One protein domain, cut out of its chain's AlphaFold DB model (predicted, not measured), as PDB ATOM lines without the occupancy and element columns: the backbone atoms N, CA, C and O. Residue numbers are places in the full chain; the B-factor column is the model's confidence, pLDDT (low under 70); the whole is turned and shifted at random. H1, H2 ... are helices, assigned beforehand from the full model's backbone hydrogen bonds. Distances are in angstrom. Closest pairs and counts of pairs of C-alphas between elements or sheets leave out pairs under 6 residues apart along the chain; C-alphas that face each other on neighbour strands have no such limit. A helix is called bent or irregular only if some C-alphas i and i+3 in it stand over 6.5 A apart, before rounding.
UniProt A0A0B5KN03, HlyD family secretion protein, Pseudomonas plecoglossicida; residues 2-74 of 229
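AT A GLANCE: This is residues 2 to 74 of the 229 residues of the protein "HlyD family secretion protein" of Pseudomonas plecoglossicida (UniProt A0A0B5KN03). Two long helices, H1 and H4, reach out as the arms of an open V from a small head that holds the short helices H2 and H3. The space between the arms is empty, and residues 2 to 27 and 50 to 74 stick out free from the head. The printed part has 73 residues, with four named helices in the order H1, H2, H3, H4 and no named strand; its class is all helix. It is extended, with a radius of gyration of the C-alphas of 19.6 A, and flat, spanning 56 by 32 by 17 A.

IN THESE COORDINATES: Find C-alpha 2 at (124.655, 216.872, 177.324); from there H1, residues 2 to 26, runs 35.0 A to C-alpha 26 at (142.538, 246.039, 170.062). H1 has a kink of 30 degrees near residue 20 and is irregular, with C-alphas 21 and 24 7.2 A apart. Go on to H2, residues 33 to 37, and H3, residues 41 to 47. H4, residues 53 to 74, runs 31.4 A to C-alpha 74 at (149.042, 214.665, 193.501).

HOW THE PARTS SIT: Look first at H1, which touches no helix and is apart from H2, H3 and H4. H2 and H3 only just touch, with 3 pairs of C-alphas within 8 A; the closest C-alphas, of Leu 36 and Ser 44, are 5.3 A apart. H4 is apart from H2 and H3 too. In H2 and H4 every O i to N i+4 pair is within hydrogen-bond range; in H1 18 of 21 are, and in H3 1 of 3, beside 1 of 4 O i to N i+3 pairs.

THE WHOLE: The two C-alphas farthest apart, of Ser 2 and Phe 38, are 57.1 A apart; those of Ser 2 and Ile 74 are 29.3 A apart. The printed part has no cut. The links H2 to H3 and H3 to H4 are tight, H1 to H2 is short, and no link is long. The mean pLDDT of the printed part is 86.5, and no printed residue is under 70.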
ATOM      1  N   SER A   2     123.293 216.653 177.859       75.25
ATOM      2  CA  SER A   2     124.655 216.872 177.324       75.25
ATOM      3  C   SER A   2     124.733 217.710 176.031       75.25
ATOM      4  O   SER A   2     125.705 218.431 175.841       75.25
ATOM      5  N   THR A   3     123.730 217.665 175.147       84.44
ATOM      6  CA  THR A   3     123.786 218.310 173.816       84.44
ATOM      7  C   THR A   3     123.690 219.834 173.870       84.44
ATOM      8  O   THR A   3     124.539 220.507 173.301       84.44
ATOM      9  N   ALA A   4     122.738 220.378 174.634       84.50
ATOM     10  CA  ALA A   4     122.609 221.826 174.828       84.50
ATOM     11  C   ALA A   4     123.847 222.439 175.510       84.50
ATOM     12  O   ALA A   4     124.291 223.524 175.147       84.50
ATOM     13  N   PHE A   5     124.448 221.719 176.467       86.75
ATOM     14  CA  PHE A   5     125.669 222.170 177.137       86.75
ATOM     15  C   PHE A   5     126.882 222.152 176.196       86.75
ATOM     16  O   PHE A   5     127.677 223.089 176.201       86.75
ATOM     17  N   LYS A   6     127.004 221.118 175.353       89.31
ATOM     18  CA  LYS A   6     128.049 221.040 174.322       89.31
ATOM     19  C   LYS A   6     127.924 222.165 173.295       89.31
ATOM     20  O   LYS A   6     128.922 222.818 173.020       89.31
ATOM     21  N   GLU A   7     126.719 222.441 172.797       89.31
ATOM     22  CA  GLU A   7     126.492 223.509 171.813       89.31
ATOM     23  C   GLU A   7     126.800 224.899 172.395       89.31
ATOM     24  O   GLU A   7     127.454 225.722 171.752       89.31
ATOM     25  N   LEU A   8     126.410 225.152 173.651       89.50
ATOM     26  CA  LEU A   8     126.768 226.384 174.356       89.50
ATOM     27  C   LEU A   8     128.287 226.512 174.532       89.50
ATOM     28  O   LEU A   8     128.852 227.578 174.283       89.50
ATOM     29  N   PHE A   9     128.951 225.426 174.938       93.38
ATOM     30  CA  PHE A   9     130.395 225.401 175.140       93.38
ATOM     31  C   PHE A   9     131.161 225.624 173.833       93.38
ATOM     32  O   PHE A   9     132.132 226.375 173.816       93.38
ATOM     33  N   GLU A  10     130.724 225.022 172.728       91.75
ATOM     34  CA  GLU A  10     131.333 225.221 171.412       91.75
ATOM     35  C   GLU A  10     131.208 226.671 170.945       91.75
ATOM     36  O   GLU A  10     132.228 227.271 170.595       91.75
ATOM     37  N   ARG A  11     130.017 227.275 171.066       89.50
ATOM     38  CA  ARG A  11     129.800 228.696 170.745       89.50
ATOM     39  C   ARG A  11     130.671 229.618 171.598       89.50
ATOM     40  O   ARG A  11     131.329 230.510 171.064       89.50
ATOM     41  N   TYR A  12     130.744 229.379 172.909       92.88
ATOM     42  CA  TYR A  12     131.607 230.161 173.801       92.88
ATOM     43  C   TYR A  12     133.093 229.969 173.490       92.88
ATOM     44  O   TYR A  12     133.854 230.934 173.481       92.88
ATOM     45  N   ARG A  13     133.521 228.741 173.186       93.19
ATOM     46  CA  ARG A  13     134.911 228.421 172.837       93.19
ATOM     47  C   ARG A  13     135.333 229.066 171.518       93.19
ATOM     48  O   ARG A  13     136.508 229.401 171.353       93.19
ATOM     49  N   GLU A  14     134.423 229.195 170.560       91.38
ATOM     50  CA  GLU A  14     134.657 229.879 169.285       91.38
ATOM     51  C   GLU A  14     134.699 231.393 169.448       91.38
ATOM     52  O   GLU A  14     135.676 232.007 169.018       91.38
ATOM     53  N   ALA A  15     133.721 231.976 170.149       89.12
ATOM     54  CA  ALA A  15     133.713 233.398 170.480       89.12
ATOM     55  C   ALA A  15     134.980 233.794 171.255       89.12
ATOM     56  O   ALA A  15     135.665 234.752 170.895       89.12
ATOM     57  N   TRP A  16     135.362 232.995 172.253       90.75
ATOM     58  CA  TRP A  16     136.576 233.207 173.029       90.75
ATOM     59  C   TRP A  16     137.841 233.074 172.173       90.75
ATOM     60  O   TRP A  16     138.674 233.975 172.189       90.75
ATOM     61  N   ARG A  17     137.988 232.016 171.357       89.38
ATOM     62  CA  ARG A  17     139.159 231.872 170.462       89.38
ATOM     63  C   ARG A  17     139.237 232.957 169.389       89.38
ATOM     64  O   ARG A  17     140.347 233.269 168.955       89.38
ATOM     65  N   GLY A  18     138.102 233.474 168.921       87.69
ATOM     66  CA  GLY A  18     138.035 234.590 167.976       87.69
ATOM     67  C   GLY A  18     138.520 235.884 168.621       87.69
ATOM     68  O   GLY A  18     139.487 236.485 168.149       87.69
ATOM     69  N   ALA A  19     137.930 236.239 169.765       85.00
ATOM     70  CA  ALA A  19     138.312 237.415 170.541       85.00
ATOM     71  C   ALA A  19     139.783 237.358 170.995       85.00
ATOM     72  O   ALA A  19     140.522 238.329 170.851       85.00
ATOM     73  N   TRP A  20     140.256 236.200 171.465       86.56
ATOM     74  CA  TRP A  20     141.630 236.033 171.950       86.56
ATOM     75  C   TRP A  20     142.679 236.198 170.845       86.56
ATOM     76  O   TRP A  20     143.741 236.775 171.077       86.56
ATOM     77  N   ARG A  21     142.375 235.742 169.620       85.25
ATOM     78  CA  ARG A  21     143.240 235.944 168.445       85.25
ATOM     79  C   ARG A  21     143.286 237.403 167.998       85.25
ATOM     80  O   ARG A  21     144.322 237.854 167.516       85.25
ATOM     81  N   GLN A  22     142.187 238.135 168.162       84.50
ATOM     82  CA  GLN A  22     142.089 239.544 167.777       84.50
ATOM     83  C   GLN A  22     142.519 240.519 168.874       84.50
ATOM     84  O   GLN A  22     142.662 241.700 168.582       84.50
ATOM     85  N   ARG A  23     142.800 240.050 170.095       82.25
ATOM     86  CA  ARG A  23     143.191 240.901 171.228       82.25
ATOM     87  C   ARG A  23     144.331 241.862 170.886       82.25
ATOM     88  O   ARG A  23     144.209 243.050 171.138       82.25
ATOM     89  N   ARG A  24     145.375 241.368 170.209       75.00
ATOM     90  CA  ARG A  24     146.532 242.187 169.802       75.00
ATOM     91  C   ARG A  24     146.194 243.299 168.801       75.00
ATOM     92  O   ARG A  24     147.010 244.181 168.597       75.00
ATOM     93  N   ARG A  25     145.028 243.241 168.143       79.31
ATOM     94  CA  ARG A  25     144.531 244.302 167.249       79.31
ATOM     95  C   ARG A  25     143.737 245.381 167.992       79.31
ATOM     96  O   ARG A  25     143.505 246.432 167.415       79.31
ATOM     97  N   MET A  26     143.279 245.097 169.213       75.75
ATOM     98  CA  MET A  26     142.538 246.039 170.062       75.75
ATOM     99  C   MET A  26     143.453 246.790 171.037       75.75
ATOM    100  O   MET A  26     143.005 247.737 171.677       75.75
ATOM    101  N   ASP A  27     144.712 246.362 171.167       78.25
ATOM    102  CA  ASP A  27     145.714 247.076 171.950       78.25
ATOM    103  C   ASP A  27     146.026 248.415 171.245       78.25
ATOM    104  O   ASP A  27     146.287 248.445 170.040       78.25
ATOM    105  N   GLY A  28     145.944 249.529 171.982       77.88
ATOM    106  CA  GLY A  28     146.255 250.865 171.462       77.88
ATOM    107  C   GLY A  28     147.732 251.016 171.068       77.88
ATOM    108  O   GLY A  28     148.563 250.200 171.478       77.88
ATOM    109  N   PRO A  29     148.087 252.040 170.270       78.12
ATOM    110  CA  PRO A  29     149.474 252.280 169.887       78.12
ATOM    111  C   PRO A  29     150.338 252.521 171.133       78.12
ATOM    112  O   PRO A  29     149.951 253.261 172.036       78.12
ATOM    113  N   ILE A  30     151.505 251.877 171.180       75.00
ATOM    114  CA  ILE A  30     152.506 252.116 172.223       75.00
ATOM    115  C   ILE A  30     153.085 253.508 171.956       75.00
ATOM    116  O   ILE A  30     153.648 253.724 170.887       75.00
ATOM    117  N   ARG A  31     152.894 254.441 172.893       80.19
ATOM    118  CA  ARG A  31     153.396 255.818 172.813       80.19
ATOM    119  C   ARG A  31     154.574 256.006 173.752       80.19
ATOM    120  O   ARG A  31     154.563 255.484 174.869       80.19
ATOM    121  N   GLU A  32     155.572 256.746 173.292       82.88
ATOM    122  CA  GLU A  32     156.761 257.052 174.085       82.88
ATOM    123  C   GLU A  32     156.434 258.082 175.188       82.88
ATOM    124  O   GLU A  32     155.506 258.883 175.036       82.88
ATOM    125  N   PRO A  33     157.182 258.096 176.310       79.62
ATOM    126  CA  PRO A  33     156.942 259.011 177.432       79.62
ATOM    127  C   PRO A  33     156.918 260.487 177.019       79.62
ATOM    128  O   PRO A  33     156.133 261.270 177.553       79.62
ATOM    129  N   ASP A  34     157.744 260.840 176.034       81.38
ATOM    130  CA  ASP A  34     157.839 262.197 175.510       81.38
ATOM    131  C   ASP A  34     156.576 262.583 174.728       81.38
ATOM    132  O   ASP A  34     156.071 263.686 174.896       81.38
ATOM    133  N   GLU A  35     155.989 261.666 173.947       80.94
ATOM    134  CA  GLU A  35     154.732 261.901 173.220       80.94
ATOM    135  C   GLU A  35     153.549 262.096 174.176       80.94
ATOM    136  O   GLU A  35     152.692 262.947 173.936       80.94
ATOM    137  N   LEU A  36     153.530 261.354 175.290       80.12
ATOM    138  CA  LEU A  36     152.512 261.470 176.340       80.12
ATOM    139  C   LEU A  36     152.555 262.832 177.050       80.12
ATOM    140  O   LEU A  36     151.508 263.329 177.468       80.12
ATOM    141  N   ALA A  37     153.737 263.451 177.156       79.88
ATOM    142  CA  ALA A  37     153.910 264.777 177.752       79.88
ATOM    143  C   ALA A  37     153.347 265.912 176.875       79.88
ATOM    144  O   ALA A  37     153.004 266.976 177.393       79.88
ATOM    145  N   PHE A  38     153.216 265.684 175.562       79.38
ATOM    146  CA  PHE A  38     152.622 266.636 174.615       79.38
ATOM    147  C   PHE A  38     151.104 266.471 174.444       79.38
ATOM    148  O   PHE A  38     150.469 267.297 173.782       79.38
ATOM    149  N   LEU A  39     150.495 265.432 175.029       84.81
ATOM    150  CA  LEU A  39     149.045 265.248 175.011       84.81
ATOM    151  C   LEU A  39     148.359 266.163 176.042       84.81
ATOM    152  O   LEU A  39     148.915 266.439 177.105       84.81
ATOM    153  N   PRO A  40     147.117 266.618 175.779       86.81
ATOM    154  CA  PRO A  40     146.345 267.362 176.769       86.81
ATOM    155  C   PRO A  40     146.225 266.560 178.073       86.81
ATOM    156  O   PRO A  40     146.081 265.336 178.043       86.81
ATOM    157  N   ALA A  41     146.238 267.249 179.219       80.94
ATOM    158  CA  ALA A  41     146.348 266.634 180.548       80.94
ATOM    159  C   ALA A  41     145.365 265.466 180.787       80.94
ATOM    160  O   ALA A  41     145.737 264.452 181.375       80.94
ATOM    161  N   ALA A  42     144.138 265.564 180.264       81.44
ATOM    162  CA  ALA A  42     143.127 264.510 180.365       81.44
ATOM    163  C   ALA A  42     143.503 263.204 179.635       81.44
ATOM    164  O   ALA A  42     143.156 262.125 180.107       81.44
ATOM    165  N   LEU A  43     144.212 263.291 178.505       77.31
ATOM    166  CA  LEU A  43     144.606 262.134 177.700       77.31
ATOM    167  C   LEU A  43     145.923 261.519 178.200       77.31
ATOM    168  O   LEU A  43     146.061 260.298 178.205       77.31
ATOM    169  N   SER A  44     146.836 262.340 178.733       75.62
ATOM    170  CA  SER A  44     148.098 261.866 179.327       75.62
ATOM    171  C   SER A  44     147.886 260.881 180.490       75.62
ATOM    172  O   SER A  44     148.569 259.868 180.562       75.62
ATOM    173  N   LEU A  45     146.880 261.108 181.349       76.12
ATOM    174  CA  LEU A  45     146.546 260.225 182.479       76.12
ATOM    175  C   LEU A  45     145.861 258.915 182.063       76.12
ATOM    176  O   LEU A  45     145.947 257.921 182.782       76.12
ATOM    177  N   GLN A  46     145.148 258.904 180.935       80.38
ATOM    178  CA  GLN A  46     144.482 257.696 180.432       80.38
ATOM    179  C   GLN A  46     145.452 256.779 179.690       80.38
ATOM    180  O   GLN A  46     145.314 255.559 179.748       80.38
ATOM    181  N   GLU A  47     146.426 257.366 178.995       74.56
ATOM    182  CA  GLU A  47     147.375 256.636 178.159       74.56
ATOM    183  C   GLU A  47     148.707 256.346 178.859       74.56
ATOM    184  O   GLU A  47     149.531 255.614 178.309       74.56
ATOM    185  N   THR A  48     148.918 256.844 180.089       77.69
ATOM    186  CA  THR A  48     150.069 256.424 180.894       77.69
ATOM    187  C   THR A  48     150.067 254.904 181.052       77.69
ATOM    188  O   THR A  48     149.058 254.332 181.484       77.69
ATOM    189  N   PRO A  49     151.181 254.225 180.730       71.81
ATOM    190  CA  PRO A  49     151.254 252.781 180.838       71.81
ATOM    191  C   PRO A  49     150.997 252.362 182.284       71.81
ATOM    192  O   PRO A  49     151.574 252.906 183.226       71.81
ATOM    193  N   VAL A  50     150.126 251.367 182.462       76.69
ATOM    194  CA  VAL A  50     149.873 250.790 183.784       76.69
ATOM    195  C   VAL A  50     151.189 250.298 184.385       76.69
ATOM    196  O   VAL A  50     151.980 249.631 183.713       76.69
ATOM    197  N   HIS A  51     151.419 250.626 185.658       80.31
ATOM    198  CA  HIS A  51     152.604 250.185 186.393       80.31
ATOM    199  C   HIS A  51     152.780 248.659 186.243       80.31
ATOM    200  O   HIS A  51     151.781 247.946 186.211       80.31
ATOM    201  N   PRO A  52     154.000 248.098 186.159       83.62
ATOM    202  CA  PRO A  52     154.186 246.660 185.922       83.62
ATOM    203  C   PRO A  52     153.759 245.757 187.099       83.62
ATOM    204  O   PRO A  52     153.543 244.560 186.911       83.62
ATOM    205  N   LEU A  53     153.586 246.311 188.307       88.94
ATOM    206  CA  LEU A  53     153.237 245.561 189.531       88.94
ATOM    207  C   LEU A  53     151.960 244.701 189.436       88.94
ATOM    208  O   LEU A  53     152.028 243.529 189.806       88.94
ATOM    209  N   PRO A  54     150.811 245.192 188.929       89.62
ATOM    210  CA  PRO A  54     149.599 244.387 188.811       89.62
ATOM    211  C   PRO A  54     149.769 243.207 187.850       89.62
ATOM    212  O   PRO A  54     149.167 242.161 188.067       89.62
ATOM    213  N   ARG A  55     150.629 243.329 186.823       89.19
ATOM    214  CA  ARG A  55     150.967 242.191 185.956       89.19
ATOM    215  C   ARG A  55     151.720 241.130 186.750       89.19
ATOM    216  O   ARG A  55     151.325 239.971 186.696       89.19
ATOM    217  N   TYR A  56     152.743 241.500 187.520       95.12
ATOM    218  CA  TYR A  56     153.460 240.537 188.364       95.12
ATOM    219  C   TYR A  56     152.540 239.851 189.380       95.12
ATOM    220  O   TYR A  56     152.595 238.632 189.497       95.12
ATOM    221  N   LEU A  57     151.646 240.604 190.029       96.06
ATOM    222  CA  LEU A  57     150.629 240.062 190.941       96.06
ATOM    223  C   LEU A  57     149.672 239.089 190.240       96.06
ATOM    224  O   LEU A  57     149.350 238.030 190.776       96.06
ATOM    225  N   GLN A  58     149.227 239.421 189.026       93.38
ATOM    226  CA  GLN A  58     148.373 238.540 188.232       93.38
ATOM    227  C   GLN A  58     149.093 237.228 187.898       93.38
ATOM    228  O   GLN A  58     148.522 236.152 188.080       93.38
ATOM    229  N   TRP A  59     150.339 237.299 187.420       95.81
ATOM    230  CA  TRP A  59     151.128 236.108 187.103       95.81
ATOM    231  C   TRP A  59     151.438 235.287 188.358       95.81
ATOM    232  O   TRP A  59     151.260 234.074 188.321       95.81
ATOM    233  N   SER A  60     151.799 235.913 189.484       97.19
ATOM    234  CA  SER A  60     152.053 235.195 190.738       97.19
ATOM    235  C   SER A  60     150.807 234.482 191.254       97.19
ATOM    236  O   SER A  60     150.899 233.338 191.691       97.19
ATOM    237  N   LEU A  61     149.638 235.126 191.171       97.69
ATOM    238  CA  LEU A  61     148.371 234.523 191.577       97.69
ATOM    239  C   LEU A  61     148.016 233.325 190.689       97.69
ATOM    240  O   LEU A  61     147.645 232.272 191.201       97.69
ATOM    241  N   LEU A  62     148.178 233.458 189.368       97.50
ATOM    242  CA  LEU A  62     147.963 232.357 188.424       97.50
ATOM    243  C   LEU A  62     148.912 231.185 188.691       97.50
ATOM    244  O   LEU A  62     148.472 230.038 188.711       97.50
ATOM    245  N   THR A  63     150.194 231.463 188.936       97.75
ATOM    246  CA  THR A  63     151.181 230.438 189.291       97.75
ATOM    247  C   THR A  63     150.829 229.759 190.611       97.75
ATOM    248  O   THR A  63     150.885 228.536 190.687       97.75
ATOM    249  N   PHE A  64     150.424 230.519 191.630       97.94
ATOM    250  CA  PHE A  64     150.032 229.975 192.929       97.94
ATOM    251  C   PHE A  64     148.812 229.054 192.822       97.94
ATOM    252  O   PHE A  64     148.835 227.941 193.341       97.94
ATOM    253  N   ILE A  65     147.779 229.476 192.087       97.94
ATOM    254  CA  ILE A  65     146.597 228.647 191.824       97.94
ATOM    255  C   ILE A  65     146.989 227.383 191.051       97.94
ATOM    256  O   ILE A  65     146.563 226.290 191.412       97.94
ATOM    257  N   GLY A  66     147.823 227.509 190.016       97.50
ATOM    258  CA  GLY A  66     148.315 226.359 189.255       97.50
ATOM    259  C   GLY A  66     149.073 225.364 190.134       97.50
ATOM    260  O   GLY A  66     148.823 224.164 190.058       97.50
ATOM    261  N   LEU A  67     149.942 225.858 191.016       97.25
ATOM    262  CA  LEU A  67     150.685 225.029 191.962       97.25
ATOM    263  C   LEU A  67     149.754 224.331 192.961       97.25
ATOM    264  O   LEU A  67     149.920 223.141 193.204       97.25
ATOM    265  N   ALA A  68     148.756 225.040 193.492       96.06
ATOM    266  CA  ALA A  68     147.762 224.466 194.393       96.06
ATOM    267  C   ALA A  68     146.935 223.363 193.713       96.06
ATOM    268  O   ALA A  68     146.682 222.332 194.327       96.06
ATOM    269  N   LEU A  69     146.558 223.543 192.442       96.62
ATOM    270  CA  LEU A  69     145.852 222.520 191.665       96.62
ATOM    271  C   LEU A  69     146.728 221.293 191.411       96.62
ATOM    272  O   LEU A  69     146.276 220.174 191.617       96.62
ATOM    273  N   VAL A  70     147.984 221.496 191.006       96.38
ATOM    274  CA  VAL A  70     148.944 220.398 190.821       96.38
ATOM    275  C   VAL A  70     149.139 219.640 192.132       96.38
ATOM    276  O   VAL A  70     149.068 218.415 192.146       96.38
ATOM    277  N   TRP A  71     149.315 220.360 193.242       96.25
ATOM    278  CA  TRP A  71     149.441 219.762 194.567       96.25
ATOM    279  C   TRP A  71     148.179 218.993 194.974       96.25
ATOM    280  O   TRP A  71     148.289 217.867 195.438       96.25
ATOM    281  N   ALA A  72     146.986 219.537 194.725       93.50
ATOM    282  CA  ALA A  72     145.719 218.868 195.014       93.50
ATOM    283  C   ALA A  72     145.486 217.610 194.158       93.50
ATOM    284  O   ALA A  72     144.852 216.669 194.623       93.50
ATOM    285  N   CYS A  73     145.983 217.576 192.917       93.25
ATOM    286  CA  CYS A  73     145.897 216.391 192.063       93.25
ATOM    287  C   CYS A  73     146.866 215.274 192.478       93.25
ATOM    288  O   CYS A  73     146.595 214.114 192.185       93.25
ATOM    289  N   ILE A  74     147.997 215.620 193.097       93.69
ATOM    290  CA  ILE A  74     149.042 214.665 193.501       93.69
ATOM    291  C   ILE A  74     148.879 214.241 194.969       93.69
ATOM    292  O   ILE A  74     149.290 213.149 195.344       93.69
TER     293      ILE A  74